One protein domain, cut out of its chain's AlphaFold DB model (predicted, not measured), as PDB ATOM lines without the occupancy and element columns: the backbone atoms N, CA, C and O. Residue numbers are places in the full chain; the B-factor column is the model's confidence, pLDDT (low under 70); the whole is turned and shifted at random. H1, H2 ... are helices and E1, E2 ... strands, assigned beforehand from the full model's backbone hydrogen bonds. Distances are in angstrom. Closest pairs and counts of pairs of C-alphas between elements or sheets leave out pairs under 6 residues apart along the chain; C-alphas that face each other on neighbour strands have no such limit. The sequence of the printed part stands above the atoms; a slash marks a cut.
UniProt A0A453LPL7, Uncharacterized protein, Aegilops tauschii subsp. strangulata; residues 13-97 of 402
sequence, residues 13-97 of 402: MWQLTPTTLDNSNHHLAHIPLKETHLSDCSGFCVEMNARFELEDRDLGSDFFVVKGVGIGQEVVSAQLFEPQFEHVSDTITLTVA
ATOM      1  N   MET A  13      23.189  96.396  95.397       90.81
ATOM      2  CA  MET A  13      22.412  95.717  94.376       90.81
ATOM      3  C   MET A  13      20.933  95.998  94.633       90.81
ATOM      4  O   MET A  13      20.365  95.540  95.625       90.81
ATOM      5  N   TRP A  14      20.324  96.759  93.725       91.12
ATOM      6  CA  TRP A  14      18.904  97.089  93.758       91.12
ATOM      7  C   TRP A  14      18.125  96.183  92.818       91.12
ATOM      8  O   TRP A  14      18.534  95.955  91.678       91.12
ATOM      9  N   GLN A  15      16.991  95.670  93.284       90.50
ATOM     10  CA  GLN A  15      16.116  94.827  92.476       90.50
ATOM     11  C   GLN A  15      14.665  95.272  92.624       90.50
ATOM     12  O   GLN A  15      14.172  95.472  93.733       90.50
ATOM     13  N   LEU A  16      13.984  95.402  91.485       88.69
ATOM     14  CA  LEU A  16      12.546  95.632  91.406       88.69
ATOM     15  C   LEU A  16      11.868  94.311  91.067       88.69
ATOM     16  O   LEU A  16      12.203  93.676  90.069       88.69
ATOM     17  N   THR A  17      10.915  93.894  91.895       88.06
ATOM     18  CA  THR A  17      10.166  92.650  91.694       88.06
ATOM     19  C   THR A  17       8.661  92.924  91.790       88.06
ATOM     20  O   THR A  17       8.195  93.388  92.833       88.06
ATOM     21  N   PRO A  18       7.875  92.680  90.722       82.06
ATOM     22  CA  PRO A  18       6.422  92.819  90.773       82.06
ATOM     23  C   PRO A  18       5.801  91.864  91.797       82.06
ATOM     24  O   PRO A  18       6.210  90.709  91.909       82.06
ATOM     25  N   THR A  19       4.799  92.336  92.543       74.06
ATOM     26  CA  THR A  19       4.185  91.541  93.628       74.06
ATOM     27  C   THR A  19       3.192  90.495  93.098       74.06
ATOM     28  O   THR A  19       2.925  89.493  93.760       74.06
ATOM     29  N   THR A  20       2.632  90.705  91.904       63.75
ATOM     30  CA  THR A  20       1.673  89.796  91.264       63.75
ATOM     31  C   THR A  20       2.375  88.870  90.267       63.75
ATOM     32  O   THR A  20       3.049  89.318  89.346       63.75
ATOM     33  N   LEU A  21       2.176  87.555  90.423       53.38
ATOM     34  CA  LEU A  21       2.759  86.521  89.550       53.38
ATOM     35  C   LEU A  21       2.273  86.576  88.084       53.38
ATOM     36  O   LEU A  21       2.907  85.973  87.223       53.38
ATOM     37  N   ASP A  22       1.184  87.298  87.795       48.03
ATOM     38  CA  ASP A  22       0.480  87.240  86.503       48.03
ATOM     39  C   ASP A  22       0.822  88.374  85.517       48.03
ATOM     40  O   ASP A  22       0.350  88.359  84.382       48.03
ATOM     41  N   ASN A  23       1.657  89.350  85.892       55.59
ATOM     42  CA  ASN A  23       2.120  90.386  84.963       55.59
ATOM     43  C   ASN A  23       3.593  90.709  85.226       55.59
ATOM     44  O   ASN A  23       3.932  91.390  86.185       55.59
ATOM     45  N   SER A  24       4.479  90.283  84.325       59.91
ATOM     46  CA  SER A  24       5.913  90.609  84.338       59.91
ATOM     47  C   SER A  24       6.217  92.085  84.028       59.91
ATOM     48  O   SER A  24       7.344  92.418  83.668       59.91
ATOM     49  N   ASN A  25       5.212  92.961  84.065       75.75
ATOM     50  CA  ASN A  25       5.360  94.362  83.708       75.75
ATOM     51  C   ASN A  25       5.667  95.168  84.954       75.75
ATOM     52  O   ASN A  25       4.884  95.169  85.901       75.75
ATOM     53  N   HIS A  26       6.780  95.893  84.905       83.06
ATOM     54  CA  HIS A  26       7.159  96.748  86.006       83.06
ATOM     55  C   HIS A  26       6.221  97.955  86.143       83.06
ATOM     56  O   HIS A  26       5.879  98.622  85.162       83.06
ATOM     57  N   HIS A  27       5.813  98.247  87.374       86.31
ATOM     58  CA  HIS A  27       5.019  99.414  87.753       86.31
ATOM     59  C   HIS A  27       5.897 100.593  88.183       86.31
ATOM     60  O   HIS A  27       5.458 101.746  88.094       86.31
ATOM     61  N   LEU A  28       7.137 100.323  88.595       90.00
ATOM     62  CA  LEU A  28       8.176 101.317  88.819       90.00
ATOM     63  C   LEU A  28       9.245 101.216  87.735       90.00
ATOM     64  O   LEU A  28       9.618 100.139  87.285       90.00
ATOM     65  N   ALA A  29       9.776 102.365  87.343       90.56
ATOM     66  CA  ALA A  29      10.978 102.448  86.535       90.56
ATOM     67  C   ALA A  29      12.076 103.121  87.353       90.56
ATOM     68  O   ALA A  29      11.829 104.156  87.977       90.56
ATOM     69  N   HIS A  30      13.277 102.548  87.332       90.56
ATOM     70  CA  HIS A  30      14.461 103.222  87.849       90.56
ATOM     71  C   HIS A  30      14.749 104.474  87.011       90.56
ATOM     72  O   HIS A  30      14.689 104.421  85.781       90.56
ATOM     73  N   ILE A  31      15.037 105.590  87.676       90.81
ATOM     74  CA  ILE A  31      15.444 106.843  87.045       90.81
ATOM     75  C   ILE A  31      16.890 107.116  87.455       90.81
ATOM     76  O   ILE A  31      17.123 107.282  88.653       90.81
ATOM     77  N   PRO A  32      17.830 107.211  86.500       89.50
ATOM     78  CA  PRO A  32      19.217 107.537  86.807       89.50
ATOM     79  C   PRO A  32      19.317 108.835  87.609       89.50
ATOM     80  O   PRO A  32      18.663 109.828  87.274       89.50
ATOM     81  N   LEU A  33      20.172 108.877  88.632       87.25
ATOM     82  CA  LEU A  33      20.308 110.026  89.532       87.25
ATOM     83  C   LEU A  33      20.635 111.319  88.771       87.25
ATOM     84  O   LEU A  33      20.149 112.391  89.140       87.25
ATOM     85  N   LYS A  34      21.405 111.226  87.679       84.81
ATOM     86  CA  LYS A  34      21.751 112.366  86.811       84.81
ATOM     87  C   LYS A  34      20.541 113.019  86.133       84.81
ATOM     88  O   LYS A  34      20.583 114.216  85.860       84.81
ATOM     89  N   GLU A  35      19.476 112.260  85.877       84.38
ATOM     90  CA  GLU A  35      18.237 112.740  85.242       84.38
ATOM     91  C   GLU A  35      17.253 113.365  86.243       84.38
ATOM     92  O   GLU A  35      16.191 113.868  85.868       84.38
ATOM     93  N   THR A  36      17.587 113.339  87.532       82.94
ATOM     94  CA  THR A  36      16.779 113.934  88.597       82.94
ATOM     95  C   THR A  36      17.258 115.345  88.931       82.94
ATOM     96  O   THR A  36      18.401 115.702  88.667       82.94
ATOM     97  N   HIS A  37      16.434 116.126  89.633       78.94
ATOM     98  CA  HIS A  37      16.832 117.438  90.171       78.94
ATOM     99  C   HIS A  37      17.986 117.382  91.191       78.94
ATOM    100  O   HIS A  37      18.471 118.422  91.626       78.94
ATOM    101  N   LEU A  38      18.444 116.186  91.590       73.62
ATOM    102  CA  LEU A  38      19.628 116.018  92.437       73.62
ATOM    103  C   LEU A  38      20.927 116.388  91.696       73.62
ATOM    104  O   LEU A  38      21.942 116.636  92.345       73.62
ATOM    105  N   SER A  39      20.901 116.460  90.359       67.38
ATOM    106  CA  SER A  39      22.027 116.930  89.545       67.38
ATOM    107  C   SER A  39      22.130 118.460  89.465       67.38
ATOM    108  O   SER A  39      23.220 118.973  89.214       67.38
ATOM    109  N   ASP A  40      21.056 119.196  89.787       65.88
ATOM    110  CA  ASP A  40      21.002 120.671  89.768       65.88
ATOM    111  C   ASP A  40      21.740 121.326  90.958       65.88
ATOM    112  O   ASP A  40      21.701 122.546  91.153       65.88
ATOM    113  N   CYS A  41      22.446 120.536  91.772       65.50
ATOM    114  CA  CYS A  41      23.330 121.044  92.811       65.50
ATOM    115  C   CYS A  41      24.423 121.941  92.205       65.50
ATOM    116  O   CYS A  41      25.361 121.460  91.571       65.50
ATOM    117  N   SER A  42      24.373 123.243  92.487       56.03
ATOM    118  CA  SER A  42      25.336 124.272  92.063       56.03
ATOM    119  C   SER A  42      26.719 124.158  92.742       56.03
ATOM    120  O   SER A  42      27.211 125.099  93.359       56.03
ATOM    121  N   GLY A  43      27.370 122.995  92.641       54.56
ATOM    122  CA  GLY A  43      28.765 122.777  93.050       54.56
ATOM    123  C   GLY A  43      29.005 122.407  94.521       54.56
ATOM    124  O   GLY A  43      30.155 122.210  94.900       54.56
ATOM    125  N   PHE A  44      27.961 122.257  95.344       51.12
ATOM    126  CA  PHE A  44      28.087 121.896  96.771       51.12
ATOM    127  C   PHE A  44      27.916 120.394  97.082       51.12
ATOM    128  O   PHE A  44      28.070 119.985  98.228       51.12
ATOM    129  N   CYS A  45      27.637 119.553  96.083       65.25
ATOM    130  CA  CYS A  45      27.299 118.137  96.266       65.25
ATOM    131  C   CYS A  45      28.466 117.204  95.879       65.25
ATOM    132  O   CYS A  45      28.296 116.304  95.061       65.25
ATOM    133  N   VAL A  46      29.661 117.405  96.462       63.72
ATOM    134  CA  VAL A  46      30.859 116.561  96.208       63.72
ATOM    135  C   VAL A  46      30.571 115.075  96.471       63.72
ATOM    136  O   VAL A  46      31.041 114.212  95.736       63.72
ATOM    137  N   GLU A  47      29.731 114.776  97.463       67.88
ATOM    138  CA  GLU A  47      29.303 113.414  97.804       67.88
ATOM    139  C   GLU A  47      28.394 112.764  96.745       67.88
ATOM    140  O   GLU A  47      28.296 111.542  96.685       67.88
ATOM    141  N   MET A  48      27.742 113.554  95.885       76.31
ATOM    142  CA  MET A  48      26.879 113.032  94.820       76.31
ATOM    143  C   MET A  48      27.687 112.518  93.624       76.31
ATOM    144  O   MET A  48      27.250 111.592  92.948       76.31
ATOM    145  N   ASN A  49      28.899 113.045  93.408       80.38
ATOM    146  CA  ASN A  49      29.777 112.590  92.328       80.38
ATOM    147  C   ASN A  49      30.123 111.104  92.465       80.38
ATOM    148  O   ASN A  49      30.052 110.378  91.482       80.38
ATOM    149  N   ALA A  50      30.408 110.635  93.684       81.31
ATOM    150  CA  ALA A  50      30.668 109.218  93.937       81.31
ATOM    151  C   ALA A  50      29.456 108.334  93.587       81.31
ATOM    152  O   ALA A  50      29.625 107.239  93.064       81.31
ATOM    153  N   ARG A  51      28.230 108.818  93.824       85.25
ATOM    154  CA  ARG A  51      26.988 108.100  93.494       85.25
ATOM    155  C   ARG A  51      26.746 108.048  91.987       85.25
ATOM    156  O   ARG A  51      26.410 106.993  91.463       85.25
ATOM    157  N   PHE A  52      26.990 109.159  91.291       85.25
ATOM    158  CA  PHE A  52      26.937 109.217  89.830       85.25
ATOM    159  C   PHE A  52      27.979 108.301  89.176       85.25
ATOM    160  O   PHE A  52      27.672 107.639  88.191       85.25
ATOM    161  N   GLU A  53      29.197 108.241  89.723       86.44
ATOM    162  CA  GLU A  53      30.254 107.350  89.232       86.44
ATOM    163  C   GLU A  53      29.928 105.867  89.440       86.44
ATOM    164  O   GLU A  53      30.337 105.042  88.624       86.44
ATOM    165  N   LEU A  54      29.225 105.518  90.524       87.75
ATOM    166  CA  LEU A  54      28.740 104.155  90.749       87.75
ATOM    167  C   LEU A  54      27.667 103.779  89.718       87.75
ATOM    168  O   LEU A  54      27.814 102.753  89.056       87.75
ATOM    169  N   GLU A  55      26.665 104.637  89.507       86.69
ATOM    170  CA  GLU A  55      25.625 104.409  88.493       86.69
ATOM    171  C   GLU A  55      26.190 104.309  87.069       86.69
ATOM    172  O   GLU A  55      25.768 103.442  86.311       86.69
ATOM    173  N   ASP A  56      27.180 105.138  86.710       86.88
ATOM    174  CA  ASP A  56      27.854 105.083  85.400       86.88
ATOM    175  C   ASP A  56      28.575 103.746  85.145       86.88
ATOM    176  O   ASP A  56      28.907 103.425  84.003       86.88
ATOM    177  N   ARG A  57      28.865 102.983  86.207       87.25
ATOM    178  CA  ARG A  57      29.477 101.647  86.150       87.25
ATOM    179  C   ARG A  57      28.444 100.524  86.265       87.25
ATOM    180  O   ARG A  57      28.839  99.389  86.524       87.25
ATOM    181  N   ASP A  58      27.159 100.836  86.108       83.19
ATOM    182  CA  ASP A  58      26.032  99.921  86.311       83.19
ATOM    183  C   ASP A  58      25.961  99.344  87.745       83.19
ATOM    184  O   ASP A  58      25.441  98.248  87.967       83.19
ATOM    185  N   LEU A  59      26.484 100.076  88.739       85.81
ATOM    186  CA  LEU A  59      26.428  99.719  90.160       85.81
ATOM    187  C   LEU A  59      25.445 100.630  90.904       85.81
ATOM    188  O   LEU A  59      25.373 101.833  90.661       85.81
ATOM    189  N   GLY A  60      24.696 100.068  91.851       85.12
ATOM    190  CA  GLY A  60      23.790 100.846  92.689       85.12
ATOM    191  C   GLY A  60      24.532 101.629  93.769       85.12
ATOM    192  O   GLY A  60      25.497 101.138  94.353       85.12
ATOM    193  N   SER A  61      24.053 102.835  94.058       89.38
ATOM    194  CA  SER A  61      24.526 103.648  95.185       89.38
ATOM    195  C   SER A  61      23.622 103.485  96.415       89.38
ATOM    196  O   SER A  61      22.644 102.737  96.377       89.38
ATOM    197  N   ASP A  62      23.902 104.222  97.491       87.00
ATOM    198  CA  ASP A  62      23.012 104.361  98.653       87.00
ATOM    199  C   ASP A  62      21.659 105.021  98.309       87.00
ATOM    200  O   ASP A  62      20.715 104.941  99.096       87.00
ATOM    201  N   PHE A  63      21.540 105.634  97.125       88.31
ATOM    202  CA  PHE A  63      20.288 106.129  96.556       88.31
ATOM    203  C   PHE A  63      19.805 105.249  95.405       88.31
ATOM    204  O   PHE A  63      20.574 104.868  94.523       88.31
ATOM    205  N   PHE A  64      18.491 105.032  95.380       89.00
ATOM    206  CA  PHE A  64      17.783 104.397  94.278       89.00
ATOM    207  C   PHE A  64      16.499 105.167  94.002       89.00
ATOM    208  O   PHE A  64      15.601 105.229  94.846       89.00
ATOM    209  N   VAL A  65      16.435 105.816  92.840       90.19
ATOM    210  CA  VAL A  65      15.298 106.665  92.486       90.19
ATOM    211  C   VAL A  65      14.380 105.906  91.549       90.19
ATOM    212  O   VAL A  65      14.790 105.385  90.517       90.19
ATOM    213  N   VAL A  66      13.102 105.871  91.903       91.62
ATOM    214  CA  VAL A  66      12.071 105.205  91.115       91.62
ATOM    215  C   VAL A  66      10.954 106.168  90.751       91.62
ATOM    216  O   VAL A  66      10.610 107.081  91.503       91.62
ATOM    217  N   LYS A  67      10.352 105.937  89.589       90.19
ATOM    218  CA  LYS A  67       9.172 106.644  89.099       90.19
ATOM    219  C   LYS A  67       8.051 105.648  88.851       90.19
ATOM    220  O   LYS A  67       8.249 104.651  88.166       90.19
ATOM    221  N   GLY A  68       6.855 105.961  89.343       88.38
ATOM    222  CA  GLY A  68       5.647 105.216  88.995       88.38
ATOM    223  C   GLY A  68       5.315 105.370  87.511       88.38
ATOM    224  O   GLY A  68       5.066 106.484  87.043       88.38
ATOM    225  N   VAL A  69       5.318 104.258  86.778       88.19
ATOM    226  CA  VAL A  69       4.970 104.182  85.348       88.19
ATOM    227  C   VAL A  69       3.651 103.449  85.104       88.19
ATOM    228  O   VAL A  69       3.019 103.661  84.071       88.19
ATOM    229  N   GLY A  70       3.192 102.648  86.066       85.56
ATOM    230  CA  GLY A  70       1.913 101.949  86.013       85.56
ATOM    231  C   GLY A  70       1.334 101.732  87.406       85.56
ATOM    232  O   GLY A  70       2.052 101.810  88.392       85.56
ATOM    233  N   ILE A  71       0.031 101.469  87.486       86.50
ATOM    234  CA  ILE A  71      -0.668 101.221  88.755       86.50
ATOM    235  C   ILE A  71      -0.387  99.792  89.209       86.50
ATOM    236  O   ILE A  71      -0.561  98.872  88.409       86.50
ATOM    237  N   GLY A  72       0.018  99.615  90.465       86.25
ATOM    238  CA  GLY A  72       0.340  98.307  91.026       86.25
ATOM    239  C   GLY A  72       1.228  98.386  92.263       86.25
ATOM    240  O   GLY A  72       1.472  99.463  92.811       86.25
ATOM    241  N   GLN A  73       1.706  97.224  92.703       87.56
ATOM    242  CA  GLN A  73       2.621  97.089  93.835       87.56
ATOM    243  C   GLN A  73       3.893  96.377  93.400       87.56
ATOM    244  O   GLN A  73       3.833  95.339  92.733       87.56
ATOM    245  N   GLU A  74       5.036  96.885  93.843       88.94
ATOM    246  CA  GLU A  74       6.334  96.254  93.622       88.94
ATOM    247  C   GLU A  74       7.155  96.213  94.894       88.94
ATOM    248  O   GLU A  74       7.148  97.146  95.696       88.94
ATOM    249  N   VAL A  75       7.900  95.126  95.042       90.69
ATOM    250  CA  VAL A  75       8.894  94.971  96.088       90.69
ATOM    251  C   VAL A  75      10.225  95.492  95.560       90.69
ATOM    252  O   VAL A  75      10.739  95.019  94.542       90.69
ATOM    253  N   VAL A  76      10.771  96.471  96.271       92.69
ATOM    254  CA  VAL A  76      12.119  96.997  96.079       92.69
ATOM    255  C   VAL A  76      13.023  96.317  97.093       92.69
ATOM    256  O   VAL A  76      12.787  96.404  98.298       92.69
ATOM    257  N   SER A  77      14.043  95.630  96.599       93.38
ATOM    258  CA  SER A  77      15.064  94.979  97.413       93.38
ATOM    259  C   SER A  77      16.370  95.751  97.316       93.38
ATOM    260  O   SER A  77      16.800  96.098  96.213       93.38
ATOM    261  N   ALA A  78      16.983  95.999  98.469       93.06
ATOM    262  CA  ALA A  78      18.305  96.583  98.603       93.06
ATOM    263  C   ALA A  78      19.230  95.546  99.235       93.06
ATOM    264  O   ALA A  78      18.957  95.062 100.333       93.06
ATOM    265  N   GLN A  79      20.339  95.224  98.579       92.44
ATOM    266  CA  GLN A  79      21.375  94.365  99.147       92.44
ATOM    267  C   GLN A  79      22.717  95.084  99.108       92.44
ATOM    268  O   GLN A  79      23.109  95.602  98.064       92.44
ATOM    269  N   LEU A  80      23.433  95.108 100.231       91.56
ATOM    270  CA  LEU A  80      24.775  95.678 100.281       91.56
ATOM    271  C   LEU A  80      25.735  94.767  99.500       91.56
ATOM    272  O   LEU A  80      25.905  93.592  99.824       91.56
ATOM    273  N   PHE A  81      26.347  95.315  98.456       88.31
ATOM    274  CA  PHE A  81      27.253  94.620  97.544       88.31
ATOM    275  C   PHE A  81      28.714  94.895  97.923       88.31
ATOM    276  O   PHE A  81      29.534  95.299  97.106       88.31
ATOM    277  N   GLU A  82      29.033  94.691  99.201       86.75
ATOM    278  CA  GLU A  82      30.383  94.836  99.745       86.75
ATOM    279  C   GLU A  82      30.877  93.491 100.294       86.75
ATOM    280  O   GLU A  82      30.081  92.738 100.871       86.75
ATOM    281  N   PRO A  83      32.180  93.171 100.164       85.00
ATOM    282  CA  PRO A  83      32.723  91.913 100.661       85.00
ATOM    283  C   PRO A  83      32.424  91.720 102.152       85.00
ATOM    284  O   PRO A  83      32.690  92.618 102.950       85.00
ATOM    285  N   GLN A  84      31.961  90.526 102.538       86.38
ATOM    286  CA  GLN A  84      31.585  90.144 103.915       86.38
ATOM    287  C   GLN A  84      30.243  90.713 104.414       86.38
ATOM    288  O   GLN A  84      29.810  90.363 105.518       86.38
ATOM    289  N   PHE A  85      29.558  91.543 103.623       85.88
ATOM    290  CA  PHE A  85      28.261  92.132 103.970       85.88
ATOM    291  C   PHE A  85      27.114  91.644 103.079       85.88
ATOM    292  O   PHE A  85      26.025  92.209 103.114       85.88
ATOM    293  N   GLU A  86      27.298  90.545 102.350       83.19
ATOM    294  CA  GLU A  86      26.304  90.014 101.409       83.19
ATOM    295  C   GLU A  86      24.996  89.586 102.102       83.19
ATOM    296  O   GLU A  86      23.956  89.455 101.462       83.19
ATOM    297  N   HIS A  87      25.036  89.370 103.418       88.81
ATOM    298  CA  HIS A  87      23.882  89.046 104.258       88.81
ATOM    299  C   HIS A  87      23.041  90.273 104.651       88.81
ATOM    300  O   HIS A  87      21.965  90.111 105.227       88.81
ATOM    301  N   VAL A  88      23.531  91.488 104.393       91.56
ATOM    302  CA  VAL A  88      22.837  92.734 104.720       91.56
ATOM    303  C   VAL A  88      21.914  93.091 103.558       91.56
ATOM    304  O   VAL A  88      22.340  93.658 102.550       91.56
ATOM    305  N   SER A  89      20.638  92.742 103.704       92.81
ATOM    306  CA  SER A  89      19.585  93.057 102.740       92.81
ATOM    307  C   SER A  89      18.314  93.514 103.440       92.81
ATOM    308  O   SER A  89      17.992  93.002 104.514       92.81
ATOM    309  N   ASP A  90      17.565  94.402 102.800       93.50
ATOM    310  CA  ASP A  90      16.246  94.843 103.249       93.50
ATOM    311  C   ASP A  90      15.280  94.937 102.063       93.50
ATOM    312  O   ASP A  90      15.700  95.104 100.913       93.50
ATOM    313  N   THR A  91      13.982  94.805 102.330       93.44
ATOM    314  CA  THR A  91      12.945  94.873 101.298       93.44
ATOM    315  C   THR A  91      11.780  95.746 101.735       93.44
ATOM    316  O   THR A  91      11.304  95.687 102.867       93.44
ATOM    317  N   ILE A  92      11.286  96.555 100.801       92.44
ATOM    318  CA  ILE A  92      10.119  97.412 101.004       92.44
ATOM    319  C   ILE A  92       9.126  97.216  99.864       92.44
ATOM    320  O   ILE A  92       9.515  97.013  98.717       92.44
ATOM    321  N   THR A  93       7.833  97.322 100.157       89.69
ATOM    322  CA  THR A  93       6.789  97.308  99.127       89.69
ATOM    323  C   THR A  93       6.361  98.733  98.818       89.69
ATOM    324  O   THR A  93       5.855  99.445  99.686       89.69
ATOM    325  N   LEU A  94       6.528  99.145  97.568       90.00
ATOM    326  CA  LEU A  94       6.061 100.424  97.062       90.00
ATOM    327  C   LEU A  94       4.774 100.231  96.262       90.00
ATOM    328  O   LEU A  94       4.634  99.305  95.468       90.00
ATOM    329  N   THR A  95       3.824 101.135  96.483       88.56
ATOM    330  CA  THR A  95       2.523 101.129  95.818       88.56
ATOM    331  C   THR A  95       2.404 102.344  94.909       88.56
ATOM    332  O   THR A  95       2.530 103.478  95.368       88.56
ATOM    333  N   VAL A  96       2.121 102.111  93.630       88.88
ATOM    334  CA  VAL A  96       1.797 103.161  92.666       88.88
ATOM    335  C   VAL A  96       0.288 103.173  92.478       88.88
ATOM    336  O   VAL A  96      -0.285 102.236  91.922       88.88
ATOM    337  N   ALA A  97      -0.360 104.236  92.942       88.44
ATOM    338  CA  ALA A  97      -1.808 104.373  92.891       88.44
ATOM    339  C   ALA A  97      -2.231 105.796  92.514       88.44
ATOM    340  O   ALA A  97      -1.488 106.765  92.684       88.44
TER     341      ALA A  97
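AT A GLANCE: This is residues 13 to 97 of the 402 residues of an uncharacterized protein of Aegilops tauschii subsp. strangulata (UniProt A0A453LPL7). A strongly twisted ribbon of three strands, E1, E4 and E5, has a short two-strand pair, E2 and E3, beside one end, and between E2 and E3 the chain swings out in a wide loop holding two small helices, H1 and H2, away from both sheets. Residues 40 to 47 stick out at the loop's tip. The printed part has 85 residues, with named elements in the order E1 E2 H1 H2 E3 E4 E5; both sheets are antiparallel, the larger in the order E1 - E4 - E5, and the class is mixed. It is flat, 45 by 34 by 18 A, and only just loose, close to compact, with a radius of gyration of the C-alphas of 14.5 A.

IN THESE COORDINATES: E1, residues 13 to 18, begins at C-alpha 13 (22.412, 95.717, 94.376) and is 16.6 A long. E2 is residues 28 to 30, H1 residues 37 to 40. H2, residues 46 to 55, is 15.3 A long; E3 is residues 66 to 68. E4, residues 72 to 80, is 26.3 A long. E5, residues 89 to 96, is 22.8 A long and ends at C-alpha 96 (1.797, 103.161, 92.666).

HOW THE PARTS SIT: E4 is the inner strand. E1 is antiparallel to it at 160 degrees, with N 15 and O 77 3.0 A apart. E4 and E5 form a hairpin at 158 degrees, with N 76 and O 92 2.8 A apart. E2 and E3 are antiparallel at 149 degrees, with N 29 and O 67 2.9 A apart. The closest C-alphas of E3 and E5 are those of Gly 68 and Val 96, 5.7 A. H1 and H2 are not on the larger sheet, and only just apart, 8.2 A. H2 has 4 of 6 O i to N i+4 pairs within hydrogen-bond range; H1 is too short for one.

THE WHOLE: The C-alphas of Asp 22 and Gly 43, the two farthest apart, are 45.9 A apart. The printed part has no cut and no long link. pLDDT is under 70 in residues 20 to 24 and 39 to 47.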